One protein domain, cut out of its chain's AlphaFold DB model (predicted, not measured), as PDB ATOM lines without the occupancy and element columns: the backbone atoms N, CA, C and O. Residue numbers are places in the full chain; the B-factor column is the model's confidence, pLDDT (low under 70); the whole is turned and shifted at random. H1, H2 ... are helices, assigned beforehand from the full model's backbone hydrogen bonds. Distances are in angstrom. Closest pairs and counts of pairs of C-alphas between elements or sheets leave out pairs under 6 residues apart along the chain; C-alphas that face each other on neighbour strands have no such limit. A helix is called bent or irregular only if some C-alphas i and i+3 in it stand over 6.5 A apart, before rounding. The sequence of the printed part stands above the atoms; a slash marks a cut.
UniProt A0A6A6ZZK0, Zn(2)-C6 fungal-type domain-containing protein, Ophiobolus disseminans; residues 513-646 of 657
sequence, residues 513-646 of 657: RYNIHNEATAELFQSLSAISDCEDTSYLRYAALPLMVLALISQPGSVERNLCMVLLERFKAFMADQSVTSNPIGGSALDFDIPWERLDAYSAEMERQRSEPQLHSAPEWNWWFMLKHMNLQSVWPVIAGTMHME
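This is residues 513 to 646 of the 657 residues of the protein "Zn(2)-C6 fungal-type domain-containing protein" of Ophiobolus disseminans (UniProt A0A6A6ZZK0). What is the picture? H1, H2 and H3 make an up-and-down bundle, each running against the one before; crossed H4 and H5 lie next to H2's last residues, and short H6 packs on H2. What is printed? 134 residues with six named helices, H1 to H6, and no named strand: all helix, only just loose, close to compact, radius of gyration of the C-alphas 17.1 A, spans 63 by 29 by 28 A.

What does the hub touch? H2, residues 537 to 553, forms hairpins with H1, residues 513 to 532 (closest C-alphas Ile 531 and Leu 540, 6.5 A), and H3, residues 559 to 577 (Ala 551 and Cys 564, 5.7 A). With residues 544 to 548 alone it touches H6, residues 636 to 639 (Leu 545 and Pro 637, 5.2 A). And the others? H4, residues 596 to 610, touches H5, residues 623 to 630, at a steep tilt of 57 degrees; closest C-alphas Arg 598 and Met 630, 6.5 A. Are the backbones helical? Every O i to N i+4 pair is within hydrogen-bond range in H1, H3, H4 and H5, 8 of 13 in H2; H6 is too short.

Where does H1 begin? At C-alpha 513, (13.379, 12.755, -39.966); it is 28.1 A long, H3 26.4 A. Is H2 irregular? Yes, C-alphas 542 and 545 are 7.8 A apart.

Which links are long? H3 to H4 and H4 to H5; the printed part has no cut. Where is pLDDT under 70? At residues 575 to 593, 610 to 620 and 640 to 646.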
ATOM      1  N   ARG A 513      14.408  13.768 -40.288       85.88
ATOM      2  CA  ARG A 513      13.379  12.755 -39.966       85.88
ATOM      3  C   ARG A 513      13.655  11.364 -40.519       85.88
ATOM      4  O   ARG A 513      13.412  10.391 -39.818       85.88
ATOM      5  N   TYR A 514      14.173  11.268 -41.742       85.88
ATOM      6  CA  TYR A 514      14.582   9.983 -42.313       85.88
ATOM      7  C   TYR A 514      15.754   9.370 -41.542       85.88
ATOM      8  O   TYR A 514      15.729   8.182 -41.254       85.88
ATOM      9  N   ASN A 515      16.731  10.182 -41.123       89.56
ATOM     10  CA  ASN A 515      17.840   9.706 -40.293       89.56
ATOM     11  C   ASN A 515      17.341   9.238 -38.924       89.56
ATOM     12  O   ASN A 515      17.686   8.141 -38.514       89.56
ATOM     13  N   ILE A 516      16.460  10.004 -38.271       92.19
ATOM     14  CA  ILE A 516      15.855   9.619 -36.985       92.19
ATOM     15  C   ILE A 516      15.059   8.314 -37.133       92.19
ATOM     16  O   ILE A 516      15.137   7.446 -36.268       92.19
ATOM     17  N   HIS A 517      14.303   8.153 -38.225       93.75
ATOM     18  CA  HIS A 517      13.566   6.919 -38.514       93.75
ATOM     19  C   HIS A 517      14.512   5.722 -38.700       93.75
ATOM     20  O   HIS A 517      14.278   4.665 -38.109       93.75
ATOM     21  N   ASN A 518      15.596   5.897 -39.457       92.44
ATOM     22  CA  ASN A 518      16.594   4.854 -39.697       92.44
ATOM     23  C   ASN A 518      17.360   4.488 -38.416       92.44
ATOM     24  O   ASN A 518      17.519   3.308 -38.117       92.44
ATOM     25  N   GLU A 519      17.784   5.484 -37.632       96.06
ATOM     26  CA  GLU A 519      18.438   5.299 -36.331       96.06
ATOM     27  C   GLU A 519      17.522   4.546 -35.361       96.06
ATOM     28  O   GLU A 519      17.939   3.556 -34.766       96.06
ATOM     29  N   ALA A 520      16.248   4.944 -35.268       97.38
ATOM     30  CA  ALA A 520      15.265   4.244 -34.450       97.38
ATOM     31  C   ALA A 520      15.030   2.805 -34.942       97.38
ATOM     32  O   ALA A 520      14.902   1.893 -34.131       97.38
ATOM     33  N   THR A 521      15.007   2.568 -36.255       97.50
ATOM     34  CA  THR A 521      14.875   1.211 -36.815       97.50
ATOM     35  C   THR A 521      16.074   0.339 -36.439       97.50
ATOM     36  O   THR A 521      15.887  -0.788 -35.978       97.50
ATOM     37  N   ALA A 522      17.294   0.871 -36.553       97.81
ATOM     38  CA  ALA A 522      18.516   0.170 -36.170       97.81
ATOM     39  C   ALA A 522      18.571  -0.118 -34.658       97.81
ATOM     40  O   ALA A 522      18.888  -1.237 -34.256       97.81
ATOM     41  N   GLU A 523      18.215   0.855 -33.816       98.19
ATOM     42  CA  GLU A 523      18.165   0.691 -32.358       98.19
ATOM     43  C   GLU A 523      17.083  -0.317 -31.932       98.19
ATOM     44  O   GLU A 523      17.319  -1.137 -31.042       98.19
ATOM     45  N   LEU A 524      15.921  -0.314 -32.596       98.44
ATOM     46  CA  LEU A 524      14.857  -1.295 -32.367       98.44
ATOM     47  C   LEU A 524      15.323  -2.711 -32.717       98.44
ATOM     48  O   LEU A 524      15.146  -3.625 -31.912       98.44
ATOM     49  N   PHE A 525      15.952  -2.885 -33.883       98.00
ATOM     50  CA  PHE A 525      16.538  -4.160 -34.296       98.00
ATOM     51  C   PHE A 525      17.575  -4.657 -33.282       98.00
ATOM     52  O   PHE A 525      17.481  -5.788 -32.812       98.00
ATOM     53  N   GLN A 526      18.527  -3.805 -32.885       97.88
ATOM     54  CA  GLN A 526      19.560  -4.159 -31.905       97.88
ATOM     55  C   GLN A 526      18.962  -4.533 -30.546       97.88
ATOM     56  O   GLN A 526      19.377  -5.521 -29.944       97.88
ATOM     57  N   SER A 527      17.966  -3.777 -30.081       97.62
ATOM     58  CA  SER A 527      17.300  -4.035 -28.802       97.62
ATOM     59  C   SER A 527      16.547  -5.365 -28.812       97.62
ATOM     60  O   SER A 527      16.647  -6.125 -27.854       97.62
ATOM     61  N   LEU A 528      15.829  -5.677 -29.897       96.25
ATOM     62  CA  LEU A 528      15.120  -6.950 -30.049       96.25
ATOM     63  C   LEU A 528      16.082  -8.137 -30.176       96.25
ATOM     64  O   LEU A 528      15.833  -9.171 -29.561       96.25
ATOM     65  N   SER A 529      17.196  -7.983 -30.895       95.44
ATOM     66  CA  SER A 529      18.265  -8.990 -30.936       95.44
ATOM     67  C   SER A 529      18.864  -9.228 -29.548       95.44
ATOM     68  O   SER A 529      18.961 -10.367 -29.115       95.44
ATOM     69  N   ALA A 530      19.161  -8.169 -28.790       94.50
ATOM     70  CA  ALA A 530      19.692  -8.304 -27.432       94.50
ATOM     71  C   ALA A 530      18.701  -8.988 -26.472       94.50
ATOM     72  O   ALA A 530      19.110  -9.779 -25.627       94.50
ATOM     73  N   ILE A 531      17.396  -8.719 -26.609       91.25
ATOM     74  CA  ILE A 531      16.350  -9.441 -25.864       91.25
ATOM     75  C   ILE A 531      16.307 -10.915 -26.296       91.25
ATOM     76  O   ILE A 531      16.137 -11.789 -25.454       91.25
ATOM     77  N   SER A 532      16.488 -11.197 -27.589       86.88
ATOM     78  CA  SER A 532      16.541 -12.556 -28.150       86.88
ATOM     79  C   SER A 532      17.706 -13.395 -27.625       86.88
ATOM     80  O   SER A 532      17.602 -14.623 -27.582       86.88
ATOM     81  N   ASP A 533      18.821 -12.744 -27.301       88.38
ATOM     82  CA  ASP A 533      20.043 -13.385 -26.811       88.38
ATOM     83  C   ASP A 533      20.014 -13.622 -25.290       88.38
ATOM     84  O   ASP A 533      20.877 -14.314 -24.752       88.38
ATOM     85  N   CYS A 534      19.015 -13.076 -24.589       84.50
ATOM     86  CA  CYS A 534      18.778 -13.355 -23.177       84.50
ATOM     87  C   CYS A 534      18.308 -14.808 -22.993       84.50
ATOM     88  O   CYS A 534      17.439 -15.283 -23.722       84.50
ATOM     89  N   GLU A 535      18.852 -15.507 -21.990       77.00
ATOM     90  CA  GLU A 535      18.454 -16.889 -21.668       77.00
ATOM     91  C   GLU A 535      16.967 -16.987 -21.299       77.00
ATOM     92  O   GLU A 535      16.290 -17.961 -21.627       77.00
ATOM     93  N   ASP A 536      16.446 -15.950 -20.641       78.25
ATOM     94  CA  ASP A 536      15.045 -15.856 -20.264       78.25
ATOM     95  C   ASP A 536      14.203 -15.252 -21.399       78.25
ATOM     96  O   ASP A 536      14.206 -14.044 -21.650       78.25
ATOM     97  N   THR A 537      13.437 -16.111 -22.068       73.19
ATOM     98  CA  THR A 537      12.554 -15.733 -23.179       73.19
ATOM     99  C   THR A 537      11.304 -14.964 -22.734       73.19
ATOM    100  O   THR A 537      10.615 -14.378 -23.577       73.19
ATOM    101  N   SER A 538      11.022 -14.883 -21.426       75.19
ATOM    102  CA  SER A 538       9.849 -14.177 -20.897       75.19
ATOM    103  C   SER A 538       9.878 -12.673 -21.179       75.19
ATOM    104  O   SER A 538       8.819 -12.069 -21.376       75.19
ATOM    105  N   TYR A 539      11.068 -12.078 -21.313       81.69
ATOM    106  CA  TYR A 539      11.239 -10.659 -21.633       81.69
ATOM    107  C   TYR A 539      10.667 -10.267 -22.999       81.69
ATOM    108  O   TYR A 539      10.229  -9.126 -23.181       81.69
ATOM    109  N   LEU A 540      10.601 -11.209 -23.945       80.50
ATOM    110  CA  LEU A 540      10.036 -10.969 -25.273       80.50
ATOM    111  C   LEU A 540       8.548 -10.580 -25.205       80.50
ATOM    112  O   LEU A 540       8.086  -9.798 -26.036       80.50
ATOM    113  N   ARG A 541       7.815 -11.031 -24.171       78.19
ATOM    114  CA  ARG A 541       6.410 -10.640 -23.917       78.19
ATOM    115  C   ARG A 541       6.249  -9.130 -23.793       78.19
ATOM    116  O   ARG A 541       5.317  -8.557 -24.350       78.19
ATOM    117  N   TYR A 542       7.194  -8.471 -23.130       84.00
ATOM    118  CA  TYR A 542       7.155  -7.025 -22.912       84.00
ATOM    119  C   TYR A 542       7.592  -6.220 -24.136       84.00
ATOM    120  O   TYR A 542       7.441  -5.000 -24.139       84.00
ATOM    121  N   ALA A 543       8.091  -6.886 -25.180       89.12
ATOM    122  CA  ALA A 543       8.504  -6.287 -26.444       89.12
ATOM    123  C   ALA A 543       7.658  -6.764 -27.643       89.12
ATOM    124  O   ALA A 543       8.024  -6.497 -28.788       89.12
ATOM    125  N   ALA A 544       6.502  -7.401 -27.409       86.94
ATOM    126  CA  ALA A 544       5.633  -7.914 -28.472       86.94
ATOM    127  C   ALA A 544       5.129  -6.811 -29.422       86.94
ATOM    128  O   ALA A 544       5.184  -6.960 -30.641       86.94
ATOM    129  N   LEU A 545       4.681  -5.670 -28.888       90.69
ATOM    130  CA  LEU A 545       4.243  -4.548 -29.722       90.69
ATOM    131  C   LEU A 545       5.415  -3.887 -30.488       90.69
ATOM    132  O   LEU A 545       5.273  -3.677 -31.694       90.69
ATOM    133  N   PRO A 546       6.586  -3.608 -29.871       95.56
ATOM    134  CA  PRO A 546       7.789  -3.224 -30.615       95.56
ATOM    135  C   PRO A 546       8.187  -4.201 -31.734       95.56
ATOM    136  O   PRO A 546       8.533  -3.758 -32.830       95.56
ATOM    137  N   LEU A 547       8.090  -5.515 -31.495       93.94
ATOM    138  CA  LEU A 547       8.338  -6.553 -32.501       93.94
ATOM    139  C   LEU A 547       7.366  -6.437 -33.686       93.94
ATOM    140  O   LEU A 547       7.804  -6.480 -34.835       93.94
ATOM    141  N   MET A 548       6.073  -6.206 -33.428       92.75
ATOM    142  CA  MET A 548       5.084  -5.928 -34.483       92.75
ATOM    143  C   MET A 548       5.439  -4.687 -35.299       92.75
ATOM    144  O   MET A 548       5.313  -4.704 -36.521       92.75
ATOM    145  N   VAL A 549       5.911  -3.619 -34.650       95.69
ATOM    146  CA  VAL A 549       6.318  -2.396 -35.354       95.69
ATOM    147  C   VAL A 549       7.493  -2.669 -36.292       95.69
ATOM    148  O   VAL A 549       7.409  -2.272 -37.452       95.69
ATOM    149  N   LEU A 550       8.547  -3.362 -35.834       96.69
ATOM    150  CA  LEU A 550       9.694  -3.709 -36.689       96.69
ATOM    151  C   LEU A 550       9.251  -4.556 -37.885       96.69
ATOM    152  O   LEU A 550       9.640  -4.312 -39.026       96.69
ATOM    153  N   ALA A 551       8.399  -5.533 -37.624       94.19
ATOM    154  CA  ALA A 551       7.965  -6.467 -38.633       94.19
ATOM    155  C   ALA A 551       7.088  -5.794 -39.710       94.19
ATOM    156  O   ALA A 551       7.325  -6.002 -40.900       94.19
ATOM    157  N   LEU A 552       6.180  -4.888 -39.322       93.50
ATOM    158  CA  LEU A 552       5.349  -4.097 -40.244       93.50
ATOM    159  C   LEU A 552       6.137  -3.091 -41.103       93.50
ATOM    160  O   LEU A 552       5.598  -2.589 -42.087       93.50
ATOM    161  N   ILE A 553       7.395  -2.786 -40.762       93.19
ATOM    162  CA  ILE A 553       8.275  -1.937 -41.590       93.19
ATOM    163  C   ILE A 553       9.352  -2.713 -42.346       93.19
ATOM    164  O   ILE A 553      10.086  -2.113 -43.130       93.19
ATOM    165  N   SER A 554       9.472  -4.017 -42.098       93.69
ATOM    166  CA  SER A 554      10.560  -4.839 -42.622       93.69
ATOM    167  C   SER A 554      10.324  -5.264 -44.075       93.69
ATOM    168  O   SER A 554       9.228  -5.671 -44.466       93.69
ATOM    169  N   GLN A 555      11.379  -5.207 -44.889       90.00
ATOM    170  CA  GLN A 555      11.309  -5.579 -46.304       90.00
ATOM    171  C   GLN A 555      11.495  -7.092 -46.511       90.00
ATOM    172  O   GLN A 555      12.189  -7.738 -45.712       90.00
ATOM    173  N   PRO A 556      10.931  -7.681 -47.584       92.00
ATOM    174  CA  PRO A 556      11.210  -9.063 -47.974       92.00
ATOM    175  C   PRO A 556      12.715  -9.347 -48.063       92.00
ATOM    176  O   PRO A 556      13.455  -8.602 -48.698       92.00
ATOM    177  N   GLY A 557      13.174 -10.419 -47.411       91.44
ATOM    178  CA  GLY A 557      14.583 -10.839 -47.416       91.44
ATOM    179  C   GLY A 557      15.533 -10.021 -46.528       91.44
ATOM    180  O   GLY A 557      16.715 -10.352 -46.460       91.44
ATOM    181  N   SER A 558      15.046  -8.989 -45.832       95.38
ATOM    182  CA  SER A 558      15.860  -8.189 -44.907       95.38
ATOM    183  C   SER A 558      16.234  -8.953 -43.628       95.38
ATOM    184  O   SER A 558      15.539  -9.884 -43.206       95.38
ATOM    185  N   VAL A 559      17.332  -8.546 -42.980       96.06
ATOM    186  CA  VAL A 559      17.764  -9.141 -41.703       96.06
ATOM    187  C   VAL A 559      16.761  -8.855 -40.584       96.06
ATOM    188  O   VAL A 559      16.524  -9.716 -39.740       96.06
ATOM    189  N   GLU A 560      16.108  -7.696 -40.627       95.12
ATOM    190  CA  GLU A 560      15.039  -7.289 -39.722       95.12
ATOM    191  C   GLU A 560      13.851  -8.240 -39.826       95.12
ATOM    192  O   GLU A 560      13.331  -8.700 -38.808       95.12
ATOM    193  N   ARG A 561      13.440  -8.581 -41.053       94.81
ATOM    194  CA  ARG A 561      12.317  -9.493 -41.276       94.81
ATOM    195  C   ARG A 561      12.633 -10.909 -40.819       94.81
ATOM    196  O   ARG A 561      11.790 -11.544 -40.190       94.81
ATOM    197  N   ASN A 562      13.851 -11.376 -41.084       95.44
ATOM    198  CA  ASN A 562      14.317 -12.678 -40.611       95.44
ATOM    199  C   ASN A 562      14.333 -12.740 -39.079       95.44
ATOM    200  O   ASN A 562      13.815 -13.700 -38.509       95.44
ATOM    201  N   LEU A 563      14.848 -11.701 -38.409       94.06
ATOM    202  CA  LEU A 563      14.790 -11.591 -36.950       94.06
ATOM    203  C   LEU A 563      13.342 -11.636 -36.456       94.06
ATOM    204  O   LEU A 563      13.047 -12.373 -35.519       94.06
ATOM    205  N   CYS A 564      12.435 -10.895 -37.100       94.12
ATOM    206  CA  CYS A 564      11.027 -10.896 -36.724       94.12
ATOM    207  C   CYS A 564      10.422 -12.295 -36.830       94.12
ATOM    208  O   CYS A 564       9.847 -12.761 -35.857       94.12
ATOM    209  N   MET A 565      10.597 -13.003 -37.949       92.19
ATOM    210  CA  MET A 565      10.091 -14.376 -38.086       92.19
ATOM    211  C   MET A 565      10.636 -15.303 -36.992       92.19
ATOM    212  O   MET A 565       9.865 -16.020 -36.360       92.19
ATOM    213  N   VAL A 566      11.943 -15.244 -36.713       90.94
ATOM    214  CA  VAL A 566      12.573 -16.055 -35.657       90.94
ATOM    215  C   VAL A 566      11.989 -15.728 -34.285       90.94
ATOM    216  O   VAL A 566      11.663 -16.638 -33.527       90.94
ATOM    217  N   LEU A 567      11.844 -14.446 -33.958       88.81
ATOM    218  CA  LEU A 567      11.311 -14.009 -32.672       88.81
ATOM    219  C   LEU A 567       9.829 -14.339 -32.510       88.81
ATOM    220  O   LEU A 567       9.433 -14.762 -31.429       88.81
ATOM    221  N   LEU A 568       9.020 -14.201 -33.560       86.00
ATOM    222  CA  LEU A 568       7.608 -14.588 -33.538       86.00
ATOM    223  C   LEU A 568       7.462 -16.095 -33.321       86.00
ATOM    224  O   LEU A 568       6.673 -16.512 -32.478       86.00
ATOM    225  N   GLU A 569       8.268 -16.914 -33.996       83.94
ATOM    226  CA  GLU A 569       8.267 -18.366 -33.793       83.94
ATOM    227  C   GLU A 569       8.768 -18.764 -32.400       83.94
ATOM    228  O   GLU A 569       8.164 -19.618 -31.751       83.94
ATOM    229  N   ARG A 570       9.819 -18.111 -31.888       80.44
ATOM    230  CA  ARG A 570      10.268 -18.292 -30.495       80.44
ATOM    231  C   ARG A 570       9.178 -17.902 -29.505       80.44
ATOM    232  O   ARG A 570       8.967 -18.615 -28.531       80.44
ATOM    233  N   PHE A 571       8.470 -16.808 -29.765       76.94
ATOM    234  CA  PHE A 571       7.359 -16.361 -28.940       76.94
ATOM    235  C   PHE A 571       6.224 -17.391 -28.924       76.94
ATOM    236  O   PHE A 571       5.782 -17.796 -27.850       76.94
ATOM    237  N   LYS A 572       5.804 -17.879 -30.100       74.62
ATOM    238  CA  LYS A 572       4.813 -18.961 -30.227       74.62
ATOM    239  C   LYS A 572       5.261 -20.218 -29.483       74.62
ATOM    240  O   LYS A 572       4.470 -20.806 -28.753       74.62
ATOM    241  N   ALA A 573       6.527 -20.611 -29.637       74.31
ATOM    242  CA  ALA A 573       7.093 -21.776 -28.967       74.31
ATOM    243  C   ALA A 573       7.109 -21.610 -27.443       74.31
ATOM    244  O   ALA A 573       6.705 -22.525 -26.740       74.31
ATOM    245  N   PHE A 574       7.501 -20.445 -26.932       71.25
ATOM    246  CA  PHE A 574       7.483 -20.150 -25.501       71.25
ATOM    247  C   PHE A 574       6.065 -20.177 -24.918       71.25
ATOM    248  O   PHE A 574       5.842 -20.751 -23.854       71.25
ATOM    249  N   MET A 575       5.090 -19.605 -25.630       64.69
ATOM    250  CA  MET A 575       3.681 -19.687 -25.235       64.69
ATOM    251  C   MET A 575       3.157 -21.132 -25.260       64.69
ATOM    252  O   MET A 575       2.314 -21.474 -24.439       64.69
ATOM    253  N   ALA A 576       3.678 -21.980 -26.151       62.19
ATOM    254  CA  ALA A 576       3.361 -23.406 -26.205       62.19
ATOM    255  C   ALA A 576       4.121 -24.256 -25.163       62.19
ATOM    256  O   ALA A 576       3.618 -25.295 -24.774       62.19
ATOM    257  N   ASP A 577       5.311 -23.858 -24.703       55.41
ATOM    258  CA  ASP A 577       6.135 -24.628 -23.749       55.41
ATOM    259  C   ASP A 577       5.768 -24.355 -22.280       55.41
ATOM    260  O   ASP A 577       5.885 -25.209 -21.408       55.41
ATOM    261  N   GLN A 578       5.190 -23.187 -21.992       51.81
ATOM    262  CA  GLN A 578       4.567 -22.898 -20.690       51.81
ATOM    263  C   GLN A 578       3.341 -23.789 -20.401       51.81
ATOM    264  O   GLN A 578       2.753 -23.735 -19.327       51.81
ATOM    265  N   SER A 579       3.000 -24.675 -21.331       49.97
ATOM    266  CA  SER A 579       1.911 -25.628 -21.265       49.97
ATOM    267  C   SER A 579       2.279 -26.944 -20.524       49.97
ATOM    268  O   SER A 579       1.608 -27.962 -20.665       49.97
ATOM    269  N   VAL A 580       3.367 -26.994 -19.749       41.34
ATOM    270  CA  VAL A 580       3.895 -28.251 -19.162       41.34
ATOM    271  C   VAL A 580       3.318 -28.578 -17.762       41.34
ATOM    272  O   VAL A 580       3.593 -29.635 -17.191       41.34
ATOM    273  N   THR A 581       2.419 -27.758 -17.205       39.81
ATOM    274  CA  THR A 581       1.739 -28.024 -15.919       39.81
ATOM    275  C   THR A 581       0.557 -28.993 -16.028       39.81
ATOM    276  O   THR A 581      -0.576 -28.615 -15.796       39.81
ATOM    277  N   SER A 582       0.764 -30.285 -16.303       37.78
ATOM    278  CA  SER A 582      -0.254 -31.369 -16.189       37.78
ATOM    279  C   SER A 582      -1.630 -31.192 -16.880       37.78
ATOM    280  O   SER A 582      -2.433 -32.117 -16.810       37.78
ATOM    281  N   ASN A 583      -1.928 -30.072 -17.546       46.06
ATOM    282  CA  ASN A 583      -3.170 -29.841 -18.279       46.06
ATOM    283  C   ASN A 583      -3.106 -28.588 -19.168       46.06
ATOM    284  O   ASN A 583      -3.607 -27.529 -18.815       46.06
ATOM    285  N   PRO A 584      -2.612 -28.700 -20.394       42.44
ATOM    286  CA  PRO A 584      -3.239 -27.925 -21.464       42.44
ATOM    287  C   PRO A 584      -3.297 -28.756 -22.737       42.44
ATOM    288  O   PRO A 584      -2.304 -28.979 -23.422       42.44
ATOM    289  N   ILE A 585      -4.501 -29.217 -23.051       41.91
ATOM    290  CA  ILE A 585      -4.792 -29.895 -24.305       41.91
ATOM    291  C   ILE A 585      -5.712 -28.971 -25.093       41.91
ATOM    292  O   ILE A 585      -6.922 -29.079 -25.013       41.91
ATOM    293  N   GLY A 586      -5.132 -28.081 -25.892       42.00
ATOM    294  CA  GLY A 586      -5.816 -27.579 -27.081       42.00
ATOM    295  C   GLY A 586      -6.470 -26.203 -27.016       42.00
ATOM    296  O   GLY A 586      -6.575 -25.598 -25.964       42.00
ATOM    297  N   GLY A 587      -6.805 -25.725 -28.215       42.75
ATOM    298  CA  GLY A 587      -7.195 -24.363 -28.585       42.75
ATOM    299  C   GLY A 587      -6.501 -24.011 -29.908       42.75
ATOM    300  O   GLY A 587      -5.425 -24.547 -30.206       42.75
ATOM    301  N   SER A 588      -7.125 -23.191 -30.761       46.25
ATOM    302  CA  SER A 588      -6.502 -22.801 -32.038       46.25
ATOM    303  C   SER A 588      -5.251 -21.944 -31.789       46.25
ATOM    304  O   SER A 588      -5.238 -21.113 -30.886       46.25
ATOM    305  N   ALA A 589      -4.158 -22.190 -32.528       49.81
ATOM    306  CA  ALA A 589      -2.900 -21.466 -32.322       49.81
ATOM    307  C   ALA A 589      -3.131 -19.953 -32.443       49.81
ATOM    308  O   ALA A 589      -3.838 -19.520 -33.354       49.81
ATOM    309  N   LEU A 590      -2.538 -19.160 -31.540       52.22
ATOM    310  CA  LEU A 590      -2.626 -17.703 -31.602       52.22
ATOM    311  C   LEU A 590      -2.077 -17.235 -32.956       52.22
ATOM    312  O   LEU A 590      -0.864 -17.226 -33.173       52.22
ATOM    313  N   ASP A 591      -2.973 -16.846 -33.858       53.62
ATOM    314  CA  ASP A 591      -2.602 -16.307 -35.158       53.62
ATOM    315  C   ASP A 591      -2.454 -14.786 -35.040       53.62
ATOM    316  O   ASP A 591      -3.392 -13.994 -35.168       53.62
ATOM    317  N   PHE A 592      -1.241 -14.377 -34.687       66.12
ATOM    318  CA  PHE A 592      -0.770 -13.000 -34.807       66.12
ATOM    319  C   PHE A 592       0.214 -12.884 -35.972       66.12
ATOM    320  O   PHE A 592       1.049 -11.973 -35.978       66.12
ATOM    321  N   ASP A 593       0.128 -13.800 -36.947       69.44
ATOM    322  CA  ASP A 593       1.002 -13.743 -38.098       69.44
ATOM    323  C   ASP A 593       0.738 -12.475 -38.883       69.44
ATOM    324  O   ASP A 593      -0.385 -12.053 -39.181       69.44
ATOM    325  N   ILE A 594       1.845 -11.826 -39.198       84.25
ATOM    326  CA  ILE A 594       1.812 -10.662 -40.047       84.25
ATOM    327  C   ILE A 594       1.431 -11.176 -41.423       84.25
ATOM    328  O   ILE A 594       2.059 -12.114 -41.917       84.25
ATOM    329  N   PRO A 595       0.411 -10.586 -42.063       88.81
ATOM    330  CA  PRO A 595      -0.017 -11.008 -43.380       88.81
ATOM    331  C   PRO A 595       0.995 -10.478 -44.398       88.81
ATOM    332  O   PRO A 595       0.763  -9.483 -45.084       88.81
ATOM    333  N   TRP A 596       2.145 -11.143 -44.437       91.31
ATOM    334  CA  TRP A 596       3.348 -10.799 -45.177       91.31
ATOM    335  C   TRP A 596       3.051 -10.531 -46.650       91.31
ATOM    336  O   TRP A 596       3.436  -9.489 -47.162       91.31
ATOM    337  N   GLU A 597       2.263 -11.394 -47.289       91.94
ATOM    338  CA  GLU A 597       1.849 -11.220 -48.686       91.94
ATOM    339  C   GLU A 597       1.055  -9.926 -48.908       91.94
ATOM    340  O   GLU A 597       1.275  -9.228 -49.896       91.94
ATOM    341  N   ARG A 598       0.161  -9.562 -47.975       91.75
ATOM    342  CA  ARG A 598      -0.605  -8.306 -48.057       91.75
ATOM    343  C   ARG A 598       0.286  -7.090 -47.825       91.75
ATOM    344  O   ARG A 598       0.116  -6.086 -48.510       91.75
ATOM    345  N   LEU A 599       1.242  -7.187 -46.899       90.81
ATOM    346  CA  LEU A 599       2.224  -6.128 -46.653       90.81
ATOM    347  C   LEU A 599       3.102  -5.887 -47.884       90.81
ATOM    348  O   LEU A 599       3.342  -4.739 -48.267       90.81
ATOM    349  N   ASP A 600       3.549  -6.966 -48.519       91.50
ATOM    350  CA  ASP A 600       4.423  -6.920 -49.686       91.50
ATOM    351  C   ASP A 600       3.667  -6.414 -50.917       91.50
ATOM    352  O   ASP A 600       4.178  -5.559 -51.641       91.50
ATOM    353  N   ALA A 601       2.420  -6.856 -51.105       90.62
ATOM    354  CA  ALA A 601       1.539  -6.353 -52.153       90.62
ATOM    355  C   ALA A 601       1.256  -4.850 -51.995       90.62
ATOM    356  O   ALA A 601       1.356  -4.108 -52.973       90.62
ATOM    357  N   TYR A 602       0.965  -4.388 -50.772       89.19
ATOM    358  CA  TYR A 602       0.805  -2.962 -50.477       89.19
ATOM    359  C   TYR A 602       2.078  -2.176 -50.803       89.19
ATOM    360  O   TYR A 602       2.025  -1.165 -51.499       89.19
ATOM    361  N   SER A 603       3.231  -2.662 -50.344       86.38
ATOM    362  CA  SER A 603       4.519  -1.999 -50.575       86.38
ATOM    363  C   SER A 603       4.844  -1.903 -52.073       86.38
ATOM    364  O   SER A 603       5.281  -0.853 -52.543       86.38
ATOM    365  N   ALA A 604       4.574  -2.963 -52.842       85.81
ATOM    366  CA  ALA A 604       4.791  -2.996 -54.288       85.81
ATOM    367  C   ALA A 604       3.825  -2.088 -55.069       85.81
ATOM    368  O   ALA A 604       4.243  -1.413 -56.012       85.81
ATOM    369  N   GLU A 605       2.542  -2.052 -54.684       85.56
ATOM    370  CA  GLU A 605       1.549  -1.121 -55.243       85.56
ATOM    371  C   GLU A 605       2.031   0.318 -55.106       85.56
ATOM    372  O   GLU A 605       2.036   1.084 -56.069       85.56
ATOM    373  N   MET A 606       2.480   0.664 -53.909       81.31
ATOM    374  CA  MET A 606       2.881   2.020 -53.624       81.31
ATOM    375  C   MET A 606       4.177   2.447 -54.318       81.31
ATOM    376  O   MET A 606       4.258   3.572 -54.810       81.31
ATOM    377  N   GLU A 607       5.181   1.569 -54.404       77.75
ATOM    378  CA  GLU A 607       6.424   1.878 -55.125       77.75
ATOM    379  C   GLU A 607       6.153   2.110 -56.624       77.75
ATOM    380  O   GLU A 607       6.765   2.975 -57.257       77.75
ATOM    381  N   ARG A 608       5.162   1.412 -57.198       78.56
ATOM    382  CA  ARG A 608       4.696   1.695 -58.561       78.56
ATOM    383  C   ARG A 608       4.042   3.075 -58.667       78.56
ATOM    384  O   ARG A 608       4.348   3.794 -59.614       78.56
ATOM    385  N   GLN A 609       3.193   3.464 -57.715       71.19
ATOM    386  CA  GLN A 609       2.564   4.796 -57.702       71.19
ATOM    387  C   GLN A 609       3.587   5.928 -57.522       71.19
ATOM    388  O   GLN A 609       3.422   7.004 -58.089       71.19
ATOM    389  N   ARG A 610       4.687   5.682 -56.802       65.62
ATOM    390  CA  ARG A 610       5.802   6.631 -56.648       65.62
ATOM    391  C   ARG A 610       6.514   6.951 -57.965       65.62
ATOM    392  O   ARG A 610       7.073   8.034 -58.119       65.62
ATOM    393  N   SER A 611       6.499   6.013 -58.910       55.62
ATOM    394  CA  SER A 611       7.079   6.200 -60.244       55.62
ATOM    395  C   SER A 611       6.219   7.101 -61.146       55.62
ATOM    396  O   SER A 611       6.675   7.504 -62.217       55.62
ATOM    397  N   GLU A 612       4.998   7.453 -60.723       54.62
ATOM    398  CA  GLU A 612       4.170   8.453 -61.393       54.62
ATOM    399  C   GLU A 612       4.530   9.865 -60.890       54.62
ATOM    400  O   GLU A 612       4.496  10.131 -59.687       54.62
ATOM    401  N   PRO A 613       4.840  10.823 -61.781       51.62
ATOM    402  CA  PRO A 613       5.388  12.135 -61.416       51.62
ATOM    403  C   PRO A 613       4.427  13.078 -60.658       51.62
ATOM    404  O   PRO A 613       4.734  14.258 -60.512       51.62
ATOM    405  N   GLN A 614       3.263  12.603 -60.196       48.34
ATOM    406  CA  GLN A 614       2.194  13.429 -59.617       48.34
ATOM    407  C   GLN A 614       2.007  13.288 -58.095       48.34
ATOM    408  O   GLN A 614       1.297  14.106 -57.507       48.34
ATOM    409  N   LEU A 615       2.637  12.315 -57.423       46.72
ATOM    410  CA  LEU A 615       2.486  12.149 -55.972       46.72
ATOM    411  C   LEU A 615       3.615  12.861 -55.199       46.72
ATOM    412  O   LEU A 615       4.720  12.351 -55.048       46.72
ATOM    413  N   HIS A 616       3.325  14.048 -54.659       50.59
ATOM    414  CA  HIS A 616       4.236  14.796 -53.771       50.59
ATOM    415  C   HIS A 616       4.311  14.245 -52.332       50.59
ATOM    416  O   HIS A 616       4.973  14.827 -51.471       50.59
ATOM    417  N   SER A 617       3.634  13.135 -52.049       56.12
ATOM    418  CA  SER A 617       3.649  12.440 -50.760       56.12
ATOM    419  C   SER A 617       4.156  11.013 -50.956       56.12
ATOM    420  O   SER A 617       3.991  10.464 -52.038       56.12
ATOM    421  N   ALA A 618       4.711  10.407 -49.904       66.25
ATOM    422  CA  ALA A 618       5.073   8.986 -49.836       66.25
ATOM    423  C   ALA A 618       4.061   8.211 -48.950       66.25
ATOM    424  O   ALA A 618       4.364   7.951 -47.778       66.25
ATOM    425  N   PRO A 619       2.815   7.937 -49.414       67.00
ATOM    426  CA  PRO A 619       1.765   7.307 -48.605       67.00
ATOM    427  C   PRO A 619       2.146   5.922 -48.077       67.00
ATOM    428  O   PRO A 619       1.608   5.475 -47.068       67.00
ATOM    429  N   GLU A 620       3.103   5.254 -48.707       69.25
ATOM    430  CA  GLU A 620       3.625   3.944 -48.316       69.25
ATOM    431  C   GLU A 620       4.400   3.958 -47.017       69.25
ATOM    432  O   GLU A 620       4.462   2.966 -46.293       69.25
ATOM    433  N   TRP A 621       4.915   5.132 -46.676       77.62
ATOM    434  CA  TRP A 621       5.530   5.389 -45.389       77.62
ATOM    435  C   TRP A 621       4.501   5.817 -44.345       77.62
ATOM    436  O   TRP A 621       4.849   5.878 -43.165       77.62
ATOM    437  N   ASN A 622       3.255   6.112 -44.736       90.00
ATOM    438  CA  ASN A 622       2.236   6.536 -43.793       90.00
ATOM    439  C   ASN A 622       1.597   5.339 -43.080       90.00
ATOM    440  O   ASN A 622       0.995   4.454 -43.692       90.00
ATOM    441  N   TRP A 623       1.671   5.364 -41.753       92.81
ATOM    442  CA  TRP A 623       1.182   4.278 -40.910       92.81
ATOM    443  C   TRP A 623      -0.331   4.066 -41.028       92.81
ATOM    444  O   TRP A 623      -0.799   2.931 -41.041       92.81
ATOM    445  N   TRP A 624      -1.111   5.143 -41.138       91.12
ATOM    446  CA  TRP A 624      -2.569   5.056 -41.181       91.12
ATOM    447  C   TRP A 624      -3.075   4.406 -42.472       91.12
ATOM    448  O   TRP A 624      -3.921   3.512 -42.407       91.12
ATOM    449  N   PHE A 625      -2.531   4.808 -43.629       88.75
ATOM    450  CA  PHE A 625      -2.874   4.197 -44.920       88.75
ATOM    451  C   PHE A 625      -2.498   2.712 -44.954       88.75
ATOM    452  O   PHE A 625      -3.336   1.879 -45.305       88.75
ATOM    453  N   MET A 626      -1.289   2.377 -44.486       90.62
ATOM    454  CA  MET A 626      -0.836   0.991 -44.366       90.62
ATOM    455  C   MET A 626      -1.782   0.174 -43.479       90.62
ATOM    456  O   MET A 626      -2.265  -0.871 -43.903       90.62
ATOM    457  N   LEU A 627      -2.115   0.643 -42.271       90.69
ATOM    458  CA  LEU A 627      -3.002  -0.095 -41.367       90.69
ATOM    459  C   LEU A 627      -4.417  -0.288 -41.936       90.69
ATOM    460  O   LEU A 627      -5.006  -1.352 -41.737       90.69
ATOM    461  N   LYS A 628      -4.961   0.702 -42.663       89.00
ATOM    462  CA  LYS A 628      -6.253   0.563 -43.359       89.00
ATOM    463  C   LYS A 628      -6.223  -0.525 -44.423       89.00
ATOM    464  O   LYS A 628      -7.179  -1.288 -44.526       89.00
ATOM    465  N   HIS A 629      -5.133  -0.610 -45.182       88.81
ATOM    466  CA  HIS A 629      -4.951  -1.653 -46.186       88.81
ATOM    467  C   HIS A 629      -4.749  -3.033 -45.543       88.81
ATOM    468  O   HIS A 629      -5.363  -4.021 -45.943       88.81
ATOM    469  N   MET A 630      -3.916  -3.094 -44.503       87.94
ATOM    470  CA  MET A 630      -3.559  -4.330 -43.810       87.94
ATOM    471  C   MET A 630      -4.727  -4.931 -43.030       87.94
ATOM    472  O   MET A 630      -4.789  -6.151 -42.890       87.94
ATOM    473  N   ASN A 631      -5.656  -4.108 -42.531       85.25
ATOM    474  CA  ASN A 631      -6.841  -4.541 -41.784       85.25
ATOM    475  C   ASN A 631      -6.512  -5.638 -40.750       85.25
ATOM    476  O   ASN A 631      -7.095  -6.730 -40.763       85.25
ATOM    477  N   LEU A 632      -5.492  -5.378 -39.925       83.50
ATOM    478  CA  LEU A 632      -5.027  -6.318 -38.909       83.50
ATOM    479  C   LEU A 632      -6.165  -6.595 -37.922       83.50
ATOM    480  O   LEU A 632      -6.778  -5.667 -37.398       83.50
ATOM    481  N   GLN A 633      -6.460  -7.874 -37.695       71.31
ATOM    482  CA  GLN A 633      -7.526  -8.298 -36.781       71.31
ATOM    483  C   GLN A 633      -7.004  -8.655 -35.387       71.31
ATOM    484  O   GLN A 633      -7.782  -8.680 -34.435       71.31
ATOM    485  N   SER A 634      -5.699  -8.924 -35.277       71.00
ATOM    486  CA  SER A 634      -5.072  -9.317 -34.022       71.00
ATOM    487  C   SER A 634      -4.900  -8.116 -33.102       71.00
ATOM    488  O   SER A 634      -4.300  -7.103 -33.464       71.00
ATOM    489  N   VAL A 635      -5.413  -8.256 -31.885       73.56
ATOM    490  CA  VAL A 635      -5.268  -7.268 -30.809       73.56
ATOM    491  C   VAL A 635      -4.393  -7.757 -29.669       73.56
ATOM    492  O   VAL A 635      -4.077  -6.995 -28.756       73.56
ATOM    493  N   TRP A 636      -3.970  -9.017 -29.739       71.56
ATOM    494  CA  TRP A 636      -3.207  -9.669 -28.690       71.56
ATOM    495  C   TRP A 636      -1.884  -8.948 -28.365       71.56
ATOM    496  O   TRP A 636      -1.630  -8.688 -27.190       71.56
ATOM    497  N   PRO A 637      -1.083  -8.476 -29.345       77.25
ATOM    498  CA  PRO A 637       0.160  -7.765 -29.024       77.25
ATOM    499  C   PRO A 637      -0.044  -6.457 -28.235       77.25
ATOM    500  O   PRO A 637       0.899  -5.953 -27.633       77.25
ATOM    501  N   VAL A 638      -1.265  -5.898 -28.216       79.31
ATOM    502  CA  VAL A 638      -1.628  -4.701 -27.429       79.31
ATOM    503  C   VAL A 638      -1.815  -5.022 -25.946       79.31
ATOM    504  O   VAL A 638      -1.569  -4.171 -25.089       79.31
ATOM    505  N   ILE A 639      -2.265  -6.242 -25.654       71.19
ATOM    506  CA  ILE A 639      -2.523  -6.753 -24.301       71.19
ATOM    507  C   ILE A 639      -1.373  -7.627 -23.783       71.19
ATOM    508  O   ILE A 639      -1.396  -8.034 -22.624       71.19
ATOM    509  N   ALA A 640      -0.355  -7.873 -24.609       67.75
ATOM    510  CA  ALA A 640       0.854  -8.585 -24.228       67.75
ATOM    511  C   ALA A 640       1.614  -7.867 -23.094       67.75
ATOM    512  O   ALA A 640       1.736  -6.638 -23.073       67.75
ATOM    513  N   GLY A 641       2.122  -8.639 -22.139       57.69
ATOM    514  CA  GLY A 641       2.719  -8.170 -20.895       57.69
ATOM    515  C   GLY A 641       1.712  -7.604 -19.888       57.69
ATOM    516  O   GLY A 641       2.135  -7.084 -18.854       57.69
ATOM    517  N   THR A 642       0.401  -7.641 -20.166       57.03
ATOM    518  CA  THR A 642      -0.625  -7.121 -19.256       57.03
ATOM    519  C   THR A 642      -1.254  -8.240 -18.428       57.03
ATOM    520  O   THR A 642      -2.159  -8.950 -18.859       57.03
ATOM    521  N   MET A 643      -0.790  -8.368 -17.182       48.78
ATOM    522  CA  MET A 643      -1.058  -9.529 -16.322       48.78
ATOM    523  C   MET A 643      -2.520 -10.002 -16.271       48.78
ATOM    524  O   MET A 643      -2.732 -11.198 -16.223       48.78
ATOM    525  N   HIS A 644      -3.536  -9.126 -16.320       43.06
ATOM    526  CA  HIS A 644      -4.960  -9.511 -16.194       43.06
ATOM    527  C   HIS A 644      -5.585 -10.179 -17.411       43.06
ATOM    528  O   HIS A 644      -6.603 -10.852 -17.262       43.06
ATOM    529  N   MET A 645      -5.013  -9.972 -18.595       44.22
ATOM    530  CA  MET A 645      -5.413 -10.694 -19.804       44.22
ATOM    531  C   MET A 645      -4.458 -11.856 -20.092       44.22
ATOM    532  O   MET A 645      -4.624 -12.564 -21.076       44.22
ATOM    533  N   GLU A 646      -3.490 -12.075 -19.202       46.91
ATOM    534  CA  GLU A 646      -2.443 -13.090 -19.279       46.91
ATOM    535  C   GLU A 646      -2.424 -13.991 -18.029       46.91
ATOM    536  O   GLU A 646      -1.401 -14.608 -17.737       46.91
TER     537      GLU A 646